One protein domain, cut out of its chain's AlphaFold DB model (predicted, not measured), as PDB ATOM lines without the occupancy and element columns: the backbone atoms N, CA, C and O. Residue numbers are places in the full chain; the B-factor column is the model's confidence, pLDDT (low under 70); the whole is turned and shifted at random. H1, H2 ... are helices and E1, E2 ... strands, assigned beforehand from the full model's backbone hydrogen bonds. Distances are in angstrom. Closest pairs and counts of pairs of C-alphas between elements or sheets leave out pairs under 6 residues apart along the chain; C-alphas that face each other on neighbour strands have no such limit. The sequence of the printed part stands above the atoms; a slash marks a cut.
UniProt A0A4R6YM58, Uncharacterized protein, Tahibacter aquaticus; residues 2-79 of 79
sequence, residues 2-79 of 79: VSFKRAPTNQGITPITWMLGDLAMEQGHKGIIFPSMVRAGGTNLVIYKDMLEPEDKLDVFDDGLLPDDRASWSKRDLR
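This is residues 2 to 79 of the 79 residues of an uncharacterized protein of Tahibacter aquaticus (UniProt A0A4R6YM58). This model has little regular structure: one helix, H1, sits at the open end of a two-strand hairpin, E1 and E2, and a long tail after E2 sticks out at residues 59 to 76. The 78 printed residues run H1, E1, E2 in a mixed class, with 21 residues in named elements. The antiparallel sheet has the order E1, E2. The whole is loose, with a radius of gyration of the C-alphas of 16.5 A and spans of 39 by 38 by 24 A.

H1, residues 16 to 26, has every O i to N i+4 pair within hydrogen-bond range. Its closest C-alphas to E1, residues 31 to 35, are those of Ala 24 and Gly 31, 7.0 A apart. E2, residues 43 to 47, forms a hairpin with E1, at 164 degrees between directions; N 32 and O 46 are 3.0 A apart, N 44 and O 34 2.8 A. H1 and E2 are apart.

H1 begins at C-alpha 16 (-13.577, 28.572, 49.633) and is 15.4 A long. E1 measures 13.8 A. E2, 13.2 A, ends at C-alpha 47 (2.824, 28.085, 54.896).

The printed part has no cut. Residues 2 to 12, 70 and 74 to 79 have pLDDT under 70.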
ATOM      1  N   VAL A   2      -4.556  41.228  61.776       33.66
ATOM      2  CA  VAL A   2      -3.760  41.462  60.563       33.66
ATOM      3  C   VAL A   2      -4.726  41.491  59.379       33.66
ATOM      4  O   VAL A   2      -5.520  40.573  59.206       33.66
ATOM      5  N   SER A   3      -4.724  42.585  58.617       30.91
ATOM      6  CA  SER A   3      -5.635  42.796  57.489       30.91
ATOM      7  C   SER A   3      -4.885  42.578  56.179       30.91
ATOM      8  O   SER A   3      -4.062  43.401  55.776       30.91
ATOM      9  N   PHE A   4      -5.165  41.461  55.508       46.53
ATOM     10  CA  PHE A   4      -4.743  41.241  54.129       46.53
ATOM     11  C   PHE A   4      -5.686  42.016  53.204       46.53
ATOM     12  O   PHE A   4      -6.892  41.769  53.197       46.53
ATOM     13  N   LYS A   5      -5.159  42.937  52.389       46.62
ATOM     14  CA  LYS A   5      -5.953  43.580  51.331       46.62
ATOM     15  C   LYS A   5      -6.290  42.542  50.253       46.62
ATOM     16  O   LYS A   5      -5.493  42.292  49.355       46.62
ATOM     17  N   ARG A   6      -7.464  41.917  50.369       60.72
ATOM     18  CA  ARG A   6      -8.017  40.966  49.394       60.72
ATOM     19  C   ARG A   6      -8.784  41.743  48.322       60.72
ATOM     20  O   ARG A   6      -9.702  42.491  48.648       60.72
ATOM     21  N   ALA A   7      -8.414  41.584  47.053       54.81
ATOM     22  CA  ALA A   7      -9.229  42.084  45.948       54.81
ATOM     23  C   ALA A   7     -10.444  41.152  45.776       54.81
ATOM     24  O   ALA A   7     -10.246  39.938  45.691       54.81
ATOM     25  N   PRO A   8     -11.688  41.660  45.753       53.84
ATOM     26  CA  PRO A   8     -12.852  40.819  45.507       53.84
ATOM     27  C   PRO A   8     -12.751  40.175  44.119       53.84
ATOM     28  O   PRO A   8     -12.296  40.797  43.158       53.84
ATOM     29  N   THR A   9     -13.186  38.918  44.007       57.94
ATOM     30  CA  THR A   9     -13.452  38.317  42.696       57.94
ATOM     31  C   THR A   9     -14.548  39.124  41.992       57.94
ATOM     32  O   THR A   9     -15.308  39.843  42.643       57.94
ATOM     33  N   ASN A  10     -14.674  38.992  40.667       56.75
ATOM     34  CA  ASN A  10     -15.608  39.773  39.836       56.75
ATOM     35  C   ASN A  10     -17.104  39.647  40.237       56.75
ATOM     36  O   ASN A  10     -17.960  40.277  39.627       56.75
ATOM     37  N   GLN A  11     -17.426  38.818  41.238       63.06
ATOM     38  CA  GLN A  11     -18.771  38.540  41.752       63.06
ATOM     39  C   GLN A  11     -18.913  38.793  43.267       63.06
ATOM     40  O   GLN A  11     -19.949  38.473  43.840       63.06
ATOM     41  N   GLY A  12     -17.888  39.328  43.943       62.97
ATOM     42  CA  GLY A  12     -17.930  39.589  45.391       62.97
ATOM     43  C   GLY A  12     -17.919  38.331  46.273       62.97
ATOM     44  O   GLY A  12     -18.089  38.433  47.485       62.97
ATOM     45  N   ILE A  13     -17.703  37.149  45.688       71.94
ATOM     46  CA  ILE A  13     -17.663  35.877  46.412       71.94
ATOM     47  C   ILE A  13     -16.231  35.612  46.872       71.94
ATOM     48  O   ILE A  13     -15.287  35.643  46.075       71.94
ATOM     49  N   THR A  14     -16.082  35.322  48.163       71.94
ATOM     50  CA  THR A  14     -14.817  34.860  48.739       71.94
ATOM     51  C   THR A  14     -14.579  33.402  48.329       71.94
ATOM     52  O   THR A  14     -15.441  32.562  48.586       71.94
ATOM     53  N   PRO A  15     -13.441  33.067  47.696       81.06
ATOM     54  CA  PRO A  15     -13.081  31.684  47.402       81.06
ATOM     55  C   PRO A  15     -13.069  30.801  48.656       81.06
ATOM     56  O   PRO A  15     -12.528  31.191  49.689       81.06
ATOM     57  N   ILE A  16     -13.581  29.570  48.542       83.00
ATOM     58  CA  ILE A  16     -13.577  28.572  49.633       83.00
ATOM     59  C   ILE A  16     -12.154  28.330  50.160       83.00
ATOM     60  O   ILE A  16     -11.944  28.149  51.356       83.00
ATOM     61  N   THR A  17     -11.154  28.394  49.282       81.62
ATOM     62  CA  THR A  17      -9.744  28.239  49.656       81.62
ATOM     63  C   THR A  17      -9.249  29.322  50.613       81.62
ATOM     64  O   THR A  17      -8.336  29.063  51.391       81.62
ATOM     65  N   TRP A  18      -9.851  30.515  50.603       84.56
ATOM     66  CA  TRP A  18      -9.505  31.579  51.548       84.56
ATOM     67  C   TRP A  18     -10.093  31.299  52.925       84.56
ATOM     68  O   TRP A  18      -9.389  31.440  53.918       84.56
ATOM     69  N   MET A  19     -11.338  30.816  52.975       88.75
ATOM     70  CA  MET A  19     -11.974  30.418  54.234       88.75
ATOM     71  C   MET A  19     -11.221  29.276  54.922       88.75
ATOM     72  O   MET A  19     -11.082  29.282  56.139       88.75
ATOM     73  N   LEU A  20     -10.699  28.314  54.152       90.25
ATOM     74  CA  LEU A  20      -9.874  27.232  54.700       90.25
ATOM     75  C   LEU A  20      -8.584  27.754  55.339       90.25
ATOM     76  O   LEU A  20      -8.168  27.235  56.371       90.25
ATOM     77  N   GLY A  21      -7.968  28.778  54.744       91.00
ATOM     78  CA  GLY A  21      -6.784  29.401  55.326       91.00
ATOM     79  C   GLY A  21      -7.085  30.154  56.614       91.00
ATOM     80  O   GLY A  21      -6.350  29.999  57.585       91.00
ATOM     81  N   ASP A  22      -8.188  30.902  56.642       91.50
ATOM     82  CA  ASP A  22      -8.634  31.606  57.848       91.50
ATOM     83  C   ASP A  22      -8.899  30.612  58.988       91.50
ATOM     84  O   ASP A  22      -8.331  30.758  60.068       91.50
ATOM     85  N   LEU A  23      -9.638  29.531  58.716       93.62
ATOM     86  CA  LEU A  23      -9.919  28.482  59.698       93.62
ATOM     87  C   LEU A  23      -8.642  27.813  60.228       93.62
ATOM     88  O   LEU A  23      -8.527  27.565  61.426       93.62
ATOM     89  N   ALA A  24      -7.681  27.515  59.349       94.12
ATOM     90  CA  ALA A  24      -6.419  26.900  59.752       94.12
ATOM     91  C   ALA A  24      -5.620  27.820  60.690       94.12
ATOM     92  O   ALA A  24      -5.147  27.370  61.733       94.12
ATOM     93  N   MET A  25      -5.515  29.110  60.357       94.56
ATOM     94  CA  MET A  25      -4.830  30.093  61.203       94.56
ATOM     95  C   MET A  25      -5.562  30.310  62.536       94.56
ATOM     96  O   MET A  25      -4.915  30.354  63.580       94.56
ATOM     97  N   GLU A  26      -6.898  30.386  62.532       95.62
ATOM     98  CA  GLU A  26      -7.723  30.505  63.748       95.62
ATOM     99  C   GLU A  26      -7.551  29.311  64.699       95.62
ATOM    100  O   GLU A  26      -7.603  29.475  65.917       95.62
ATOM    101  N   GLN A  27      -7.293  28.118  64.159       95.88
ATOM    102  CA  GLN A  27      -6.981  26.909  64.930       95.88
ATOM    103  C   GLN A  27      -5.515  26.836  65.390       95.88
ATOM    104  O   GLN A  27      -5.109  25.853  66.010       95.88
ATOM    105  N   GLY A  28      -4.707  27.862  65.105       94.94
ATOM    106  CA  GLY A  28      -3.292  27.912  65.471       94.94
ATOM    107  C   GLY A  28      -2.382  27.087  64.559       94.94
ATOM    108  O   GLY A  28      -1.231  26.832  64.909       94.94
ATOM    109  N   HIS A  29      -2.860  26.651  63.391       96.31
ATOM    110  CA  HIS A  29      -2.029  25.933  62.432       96.31
ATOM    111  C   HIS A  29      -1.167  26.896  61.608       96.31
ATOM    112  O   HIS A  29      -1.626  27.927  61.119       96.31
ATOM    113  N   LYS A  30       0.094  26.512  61.391       95.44
ATOM    114  CA  LYS A  30       1.081  27.295  60.624       95.44
ATOM    115  C   LYS A  30       1.015  27.043  59.107       95.44
ATOM    116  O   LYS A  30       1.739  27.674  58.340       95.44
ATOM    117  N   GLY A  31       0.153  26.130  58.651       94.94
ATOM    118  CA  GLY A  31       0.067  25.737  57.246       94.94
ATOM    119  C   GLY A  31      -0.959  24.641  56.950       94.94
ATOM    120  O   GLY A  31      -1.658  24.174  57.847       94.94
ATOM    121  N   ILE A  32      -1.029  24.221  55.682       95.19
ATOM    122  CA  ILE A  32      -1.907  23.141  55.192       95.19
ATOM    123  C   ILE A  32      -1.110  22.197  54.291       95.19
ATOM    124  O   ILE A  32      -0.451  22.648  53.354       95.19
ATOM    125  N   ILE A  33      -1.236  20.890  54.524       95.19
ATOM    126  CA  ILE A  33      -0.729  19.832  53.640       95.19
ATOM    127  C   ILE A  33      -1.902  19.229  52.868       95.19
ATOM    128  O   ILE A  33      -2.925  18.891  53.461       95.19
ATOM    129  N   PHE A  34      -1.760  19.069  51.552       93.88
ATOM    130  CA  PHE A  34      -2.793  18.449  50.721       93.88
ATOM    131  C   PHE A  34      -2.201  17.699  49.515       93.88
ATOM    132  O   PHE A  34      -1.085  18.007  49.085       93.88
ATOM    133  N   PRO A  35      -2.918  16.710  48.948       95.06
ATOM    134  CA  PRO A  35      -2.445  15.973  47.780       95.06
ATOM    135  C   PRO A  35      -2.248  16.881  46.562       95.06
ATOM    136  O   PRO A  35      -3.059  17.768  46.288       95.06
ATOM    137  N   SER A  36      -1.188  16.634  45.796       90.31
ATOM    138  CA  SER A  36      -0.993  17.302  44.512       90.31
ATOM    139  C   SER A  36      -1.978  16.773  43.473       90.31
ATOM    140  O   SER A  36      -2.162  15.567  43.329       90.31
ATOM    141  N   MET A  37      -2.588  17.689  42.717       89.69
ATOM    142  CA  MET A  37      -3.417  17.347  41.553       89.69
ATOM    143  C   MET A  37      -2.600  17.212  40.260       89.69
ATOM    144  O   MET A  37      -3.117  16.708  39.270       89.69
ATOM    145  N   VAL A  38      -1.350  17.693  40.247       86.31
ATOM    146  CA  VAL A  38      -0.485  17.692  39.053       86.31
ATOM    147  C   VAL A  38       0.415  16.461  39.031       86.31
ATOM    148  O   VAL A  38       0.547  15.823  37.994       86.31
ATOM    149  N   ARG A  39       1.001  16.108  40.180       84.81
ATOM    150  CA  ARG A  39       1.890  14.951  40.324       84.81
ATOM    151  C   ARG A  39       1.210  13.896  41.183       84.81
ATOM    152  O   ARG A  39       0.974  14.132  42.368       84.81
ATOM    153  N   ALA A  40       0.919  12.731  40.609       89.19
ATOM    154  CA  ALA A  40       0.321  11.624  41.352       89.19
ATOM    155  C   ALA A  40       1.230  11.203  42.522       89.19
ATOM    156  O   ALA A  40       2.439  11.051  42.360       89.19
ATOM    157  N   GLY A  41       0.651  11.064  43.718       92.44
ATOM    158  CA  GLY A  41       1.409  10.800  44.948       92.44
ATOM    159  C   GLY A  41       2.243  11.984  45.457       92.44
ATOM    160  O   GLY A  41       2.904  11.859  46.483       92.44
ATOM    161  N   GLY A  42       2.215  13.131  44.772       92.25
ATOM    162  CA  GLY A  42       2.851  14.361  45.226       92.25
ATOM    163  C   GLY A  42       2.076  15.032  46.360       92.25
ATOM    164  O   GLY A  42       0.876  14.814  46.549       92.25
ATOM    165  N   THR A  43       2.759  15.911  47.086       95.12
ATOM    166  CA  THR A  43       2.202  16.666  48.209       95.12
ATOM    167  C   THR A  43       2.470  18.147  48.013       95.12
ATOM    168  O   THR A  43       3.573  18.537  47.637       95.12
ATOM    169  N   ASN A  44       1.461  18.965  48.281       93.12
ATOM    170  CA  ASN A  44       1.574  20.411  48.324       93.12
ATOM    171  C   ASN A  44       1.536  20.888  49.778       93.12
ATOM    172  O   ASN A  44       0.867  20.286  50.623       93.12
ATOM    173  N   LEU A  45       2.222  21.999  50.037       93.25
ATOM    174  CA  LEU A  45       2.298  22.645  51.341       93.25
ATOM    175  C   LEU A  45       1.978  24.137  51.197       93.25
ATOM    176  O   LEU A  45       2.556  24.827  50.359       93.25
ATOM    177  N   VAL A  46       1.074  24.635  52.037       93.62
ATOM    178  CA  VAL A  46       0.851  26.066  52.286       93.62
ATOM    179  C   VAL A  46       1.512  26.422  53.609       93.62
ATOM    180  O   VAL A  46       1.329  25.690  54.578       93.62
ATOM    181  N   ILE A  47       2.228  27.546  53.665       94.00
ATOM    182  CA  ILE A  47       2.824  28.085  54.896       94.00
ATOM    183  C   ILE A  47       2.259  29.486  55.148       94.00
ATOM    184  O   ILE A  47       2.338  30.358  54.278       94.00
ATOM    185  N   TYR A  48       1.712  29.714  56.341       93.56
ATOM    186  CA  TYR A  48       1.251  31.023  56.800       93.56
ATOM    187  C   TYR A  48       2.384  31.717  57.545       93.56
ATOM    188  O   TYR A  48       2.598  31.478  58.728       93.56
ATOM    189  N   LYS A  49       3.122  32.583  56.844       91.25
ATOM    190  CA  LYS A  49       4.311  33.253  57.398       91.25
ATOM    191  C   LYS A  49       4.036  34.017  58.693       91.25
ATOM    192  O   LYS A  49       4.883  34.025  59.571       91.25
ATOM    193  N   ASP A  50       2.848  34.601  58.821       91.06
ATOM    194  CA  ASP A  50       2.448  35.369  60.006       91.06
ATOM    195  C   ASP A  50       2.193  34.487  61.241       91.06
ATOM    196  O   ASP A  50       2.102  35.002  62.351       91.06
ATOM    197  N   MET A  51       2.074  33.168  61.051       94.88
ATOM    198  CA  MET A  51       1.923  32.179  62.121       94.88
ATOM    199  C   MET A  51       3.262  31.546  62.529       94.88
ATOM    200  O   MET A  51       3.281  30.695  63.417       94.88
ATOM    201  N   LEU A  52       4.364  31.902  61.857       94.06
ATOM    202  CA  LEU A  52       5.694  31.403  62.194       94.06
ATOM    203  C   LEU A  52       6.262  32.162  63.398       94.06
ATOM    204  O   LEU A  52       6.124  33.379  63.517       94.06
ATOM    205  N   GLU A  53       6.932  31.425  64.271       94.81
ATOM    206  CA  GLU A  53       7.643  31.917  65.445       94.81
ATOM    207  C   GLU A  53       9.148  32.023  65.139       94.81
ATOM    208  O   GLU A  53       9.620  31.414  64.175       94.81
ATOM    209  N   PRO A  54       9.935  32.783  65.923       92.56
ATOM    210  CA  PRO A  54      11.377  32.932  65.698       92.56
ATOM    211  C   PRO A  54      12.161  31.610  65.647       92.56
ATOM    212  O   PRO A  54      13.244  31.550  65.062       92.56
ATOM    213  N   GLU A  55      11.635  30.561  66.276       94.19
ATOM    214  CA  GLU A  55      12.217  29.224  66.305       94.19
ATOM    215  C   GLU A  55      11.935  28.424  65.021       94.19
ATOM    216  O   GLU A  55      12.668  27.474  64.726       94.19
ATOM    217  N   ASP A  56      10.914  28.801  64.245       93.44
ATOM    218  CA  ASP A  56      10.601  28.160  62.972       93.44
ATOM    219  C   ASP A  56      11.600  28.594  61.894       93.44
ATOM    220  O   ASP A  56      11.891  29.777  61.707       93.44
ATOM    221  N   LYS A  57      12.099  27.623  61.126       88.62
ATOM    222  CA  LYS A  57      13.044  27.870  60.034       88.62
ATOM    223  C   LYS A  57      12.502  27.334  58.722       88.62
ATOM    224  O   LYS A  57      12.060  26.190  58.642       88.62
ATOM    225  N   LEU A  58      12.568  28.175  57.696       86.00
ATOM    226  CA  LEU A  58      12.323  27.793  56.315       86.00
ATOM    227  C   LEU A  58      13.595  28.069  55.523       86.00
ATOM    228  O   LEU A  58      13.868  29.209  55.151       86.00
ATOM    229  N   ASP A  59      14.353  27.010  55.282       85.75
ATOM    230  CA  ASP A  59      15.565  27.064  54.481       85.75
ATOM    231  C   ASP A  59      15.261  26.584  53.063       85.75
ATOM    232  O   ASP A  59      14.518  25.622  52.849       85.75
ATOM    233  N   VAL A  60      15.831  27.272  52.075       82.69
ATOM    234  CA  VAL A  60      15.752  26.825  50.687       82.69
ATOM    235  C   VAL A  60      16.710  25.654  50.528       82.69
ATOM    236  O   VAL A  60      17.922  25.813  50.664       82.69
ATOM    237  N   PHE A  61      16.161  24.478  50.236       80.81
ATOM    238  CA  PHE A  61      16.961  23.354  49.773       80.81
ATOM    239  C   PHE A  61      17.117  23.463  48.257       80.81
ATOM    240  O   PHE A  61      16.193  23.141  47.511       80.81
ATOM    241  N   ASP A  62      18.274  23.957  47.826       82.00
ATOM    242  CA  ASP A  62      18.672  24.024  46.423       82.00
ATOM    243  C   ASP A  62      19.992  23.266  46.258       82.00
ATOM    244  O   ASP A  62      21.013  23.625  46.847       82.00
ATOM    245  N   ASP A  63      19.954  22.177  45.499       84.12
ATOM    246  CA  ASP A  63      21.118  21.367  45.146       84.12
ATOM    247  C   ASP A  63      21.817  21.875  43.870       84.12
ATOM    248  O   ASP A  63      22.762  21.247  43.386       84.12
ATOM    249  N   GLY A  64      21.374  23.018  43.331       80.81
ATOM    250  CA  GLY A  64      21.876  23.609  42.095       80.81
ATOM    251  C   GLY A  64      21.423  22.865  40.839       80.81
ATOM    252  O   GLY A  64      21.936  23.141  39.755       80.81
ATOM    253  N   LEU A  65      20.498  21.906  40.967       76.31
ATOM    254  CA  LEU A  65      19.926  21.155  39.848       76.31
ATOM    255  C   LEU A  65      18.573  21.716  39.406       76.31
ATOM    256  O   LEU A  65      17.994  21.223  38.432       76.31
ATOM    257  N   LEU A  66      18.051  22.722  40.117       74.75
ATOM    258  CA  LEU A  66      16.802  23.360  39.743       74.75
ATOM    259  C   LEU A  66      16.950  24.068  38.386       74.75
ATOM    260  O   LEU A  66      17.953  24.740  38.144       74.75
ATOM    261  N   PRO A  67      15.958  23.939  37.487       72.94
ATOM    262  CA  PRO A  67      16.015  24.600  36.193       72.94
ATOM    263  C   PRO A  67      15.973  26.127  36.348       72.94
ATOM    264  O   PRO A  67      15.168  26.636  37.129       72.94
ATOM    265  N   ASP A  68      16.783  26.842  35.559       75.00
ATOM    266  CA  ASP A  68      16.934  28.308  35.638       75.00
ATOM    267  C   ASP A  68      15.600  29.065  35.558       75.00
ATOM    268  O   ASP A  68      15.404  30.102  36.193       75.00
ATOM    269  N   ASP A  69      14.663  28.541  34.766       77.44
ATOM    270  CA  ASP A  69      13.326  29.088  34.638       77.44
ATOM    271  C   ASP A  69      12.276  28.006  34.345       77.44
ATOM    272  O   ASP A  69      12.549  26.812  34.200       77.44
ATOM    273  N   ARG A  70      11.016  28.444  34.253       65.00
ATOM    274  CA  ARG A  70       9.866  27.577  33.970       65.00
ATOM    275  C   ARG A  70       9.958  26.872  32.610       65.00
ATOM    276  O   ARG A  70       9.377  25.797  32.467       65.00
ATOM    277  N   ALA A  71      10.613  27.466  31.613       74.12
ATOM    278  CA  ALA A  71      10.755  26.875  30.284       74.12
ATOM    279  C   ALA A  71      11.755  25.708  30.277       74.12
ATOM    280  O   ALA A  71      11.639  24.820  29.433       74.12
ATOM    281  N   SER A  72      12.665  25.667  31.251       74.25
ATOM    282  CA  SER A  72      13.646  24.592  31.418       74.25
ATOM    283  C   SER A  72      13.060  23.280  31.976       74.25
ATOM    284  O   SER A  72      13.745  22.261  31.980       74.25
ATOM    285  N   TRP A  73      11.789  23.255  32.395       70.62
ATOM    286  CA  TRP A  73      11.102  22.031  32.831       70.62
ATOM    287  C   TRP A  73      10.638  21.212  31.617       70.62
ATOM    288  O   TRP A  73       9.794  21.655  30.831       70.62
ATOM    289  N   SER A  74      11.144  19.987  31.455       66.56
ATOM    290  CA  SER A  74      10.720  19.104  30.366       66.56
ATOM    291  C   SER A  74       9.370  18.436  30.668       66.56
ATOM    292  O   SER A  74       8.948  18.296  31.815       66.56
ATOM    293  N   LYS A  75       8.687  17.912  29.637       58.91
ATOM    294  CA  LYS A  75       7.452  17.114  29.815       58.91
ATOM    295  C   LYS A  75       7.630  15.873  30.708       58.91
ATOM    296  O   LYS A  75       6.618  15.296  31.095       58.91
ATOM    297  N   ARG A  76       8.861  15.417  30.975       56.12
ATOM    298  CA  ARG A  76       9.139  14.333  31.934       56.12
ATOM    299  C   ARG A  76       9.142  14.821  33.381       56.12
ATOM    300  O   ARG A  76       8.733  14.054  34.238       56.12
ATOM    301  N   ASP A  77       9.519  16.072  33.622       59.50
ATOM    302  CA  ASP A  77       9.652  16.653  34.968       59.50
ATOM    303  C   ASP A  77       8.299  17.104  35.546       59.50
ATOM    304  O   ASP A  77       8.177  17.413  36.728       59.50
ATOM    305  N   LEU A  78       7.266  17.123  34.696       55.78
ATOM    306  CA  LEU A  78       5.880  17.463  35.030       55.78
ATOM    307  C   LEU A  78       4.954  16.231  35.149       55.78
ATOM    308  O   LEU A  78       3.742  16.419  35.259       55.78
ATOM    309  N   ARG A  79       5.479  14.997  35.059       52.94
ATOM    310  CA  ARG A  79       4.706  13.737  35.134       52.94
ATOM    311  C   ARG A  79       4.805  13.058  36.495       52.94
ATOM    312  O   ARG A  79       5.898  13.085  37.094       52.94
TER     313      ARG A  79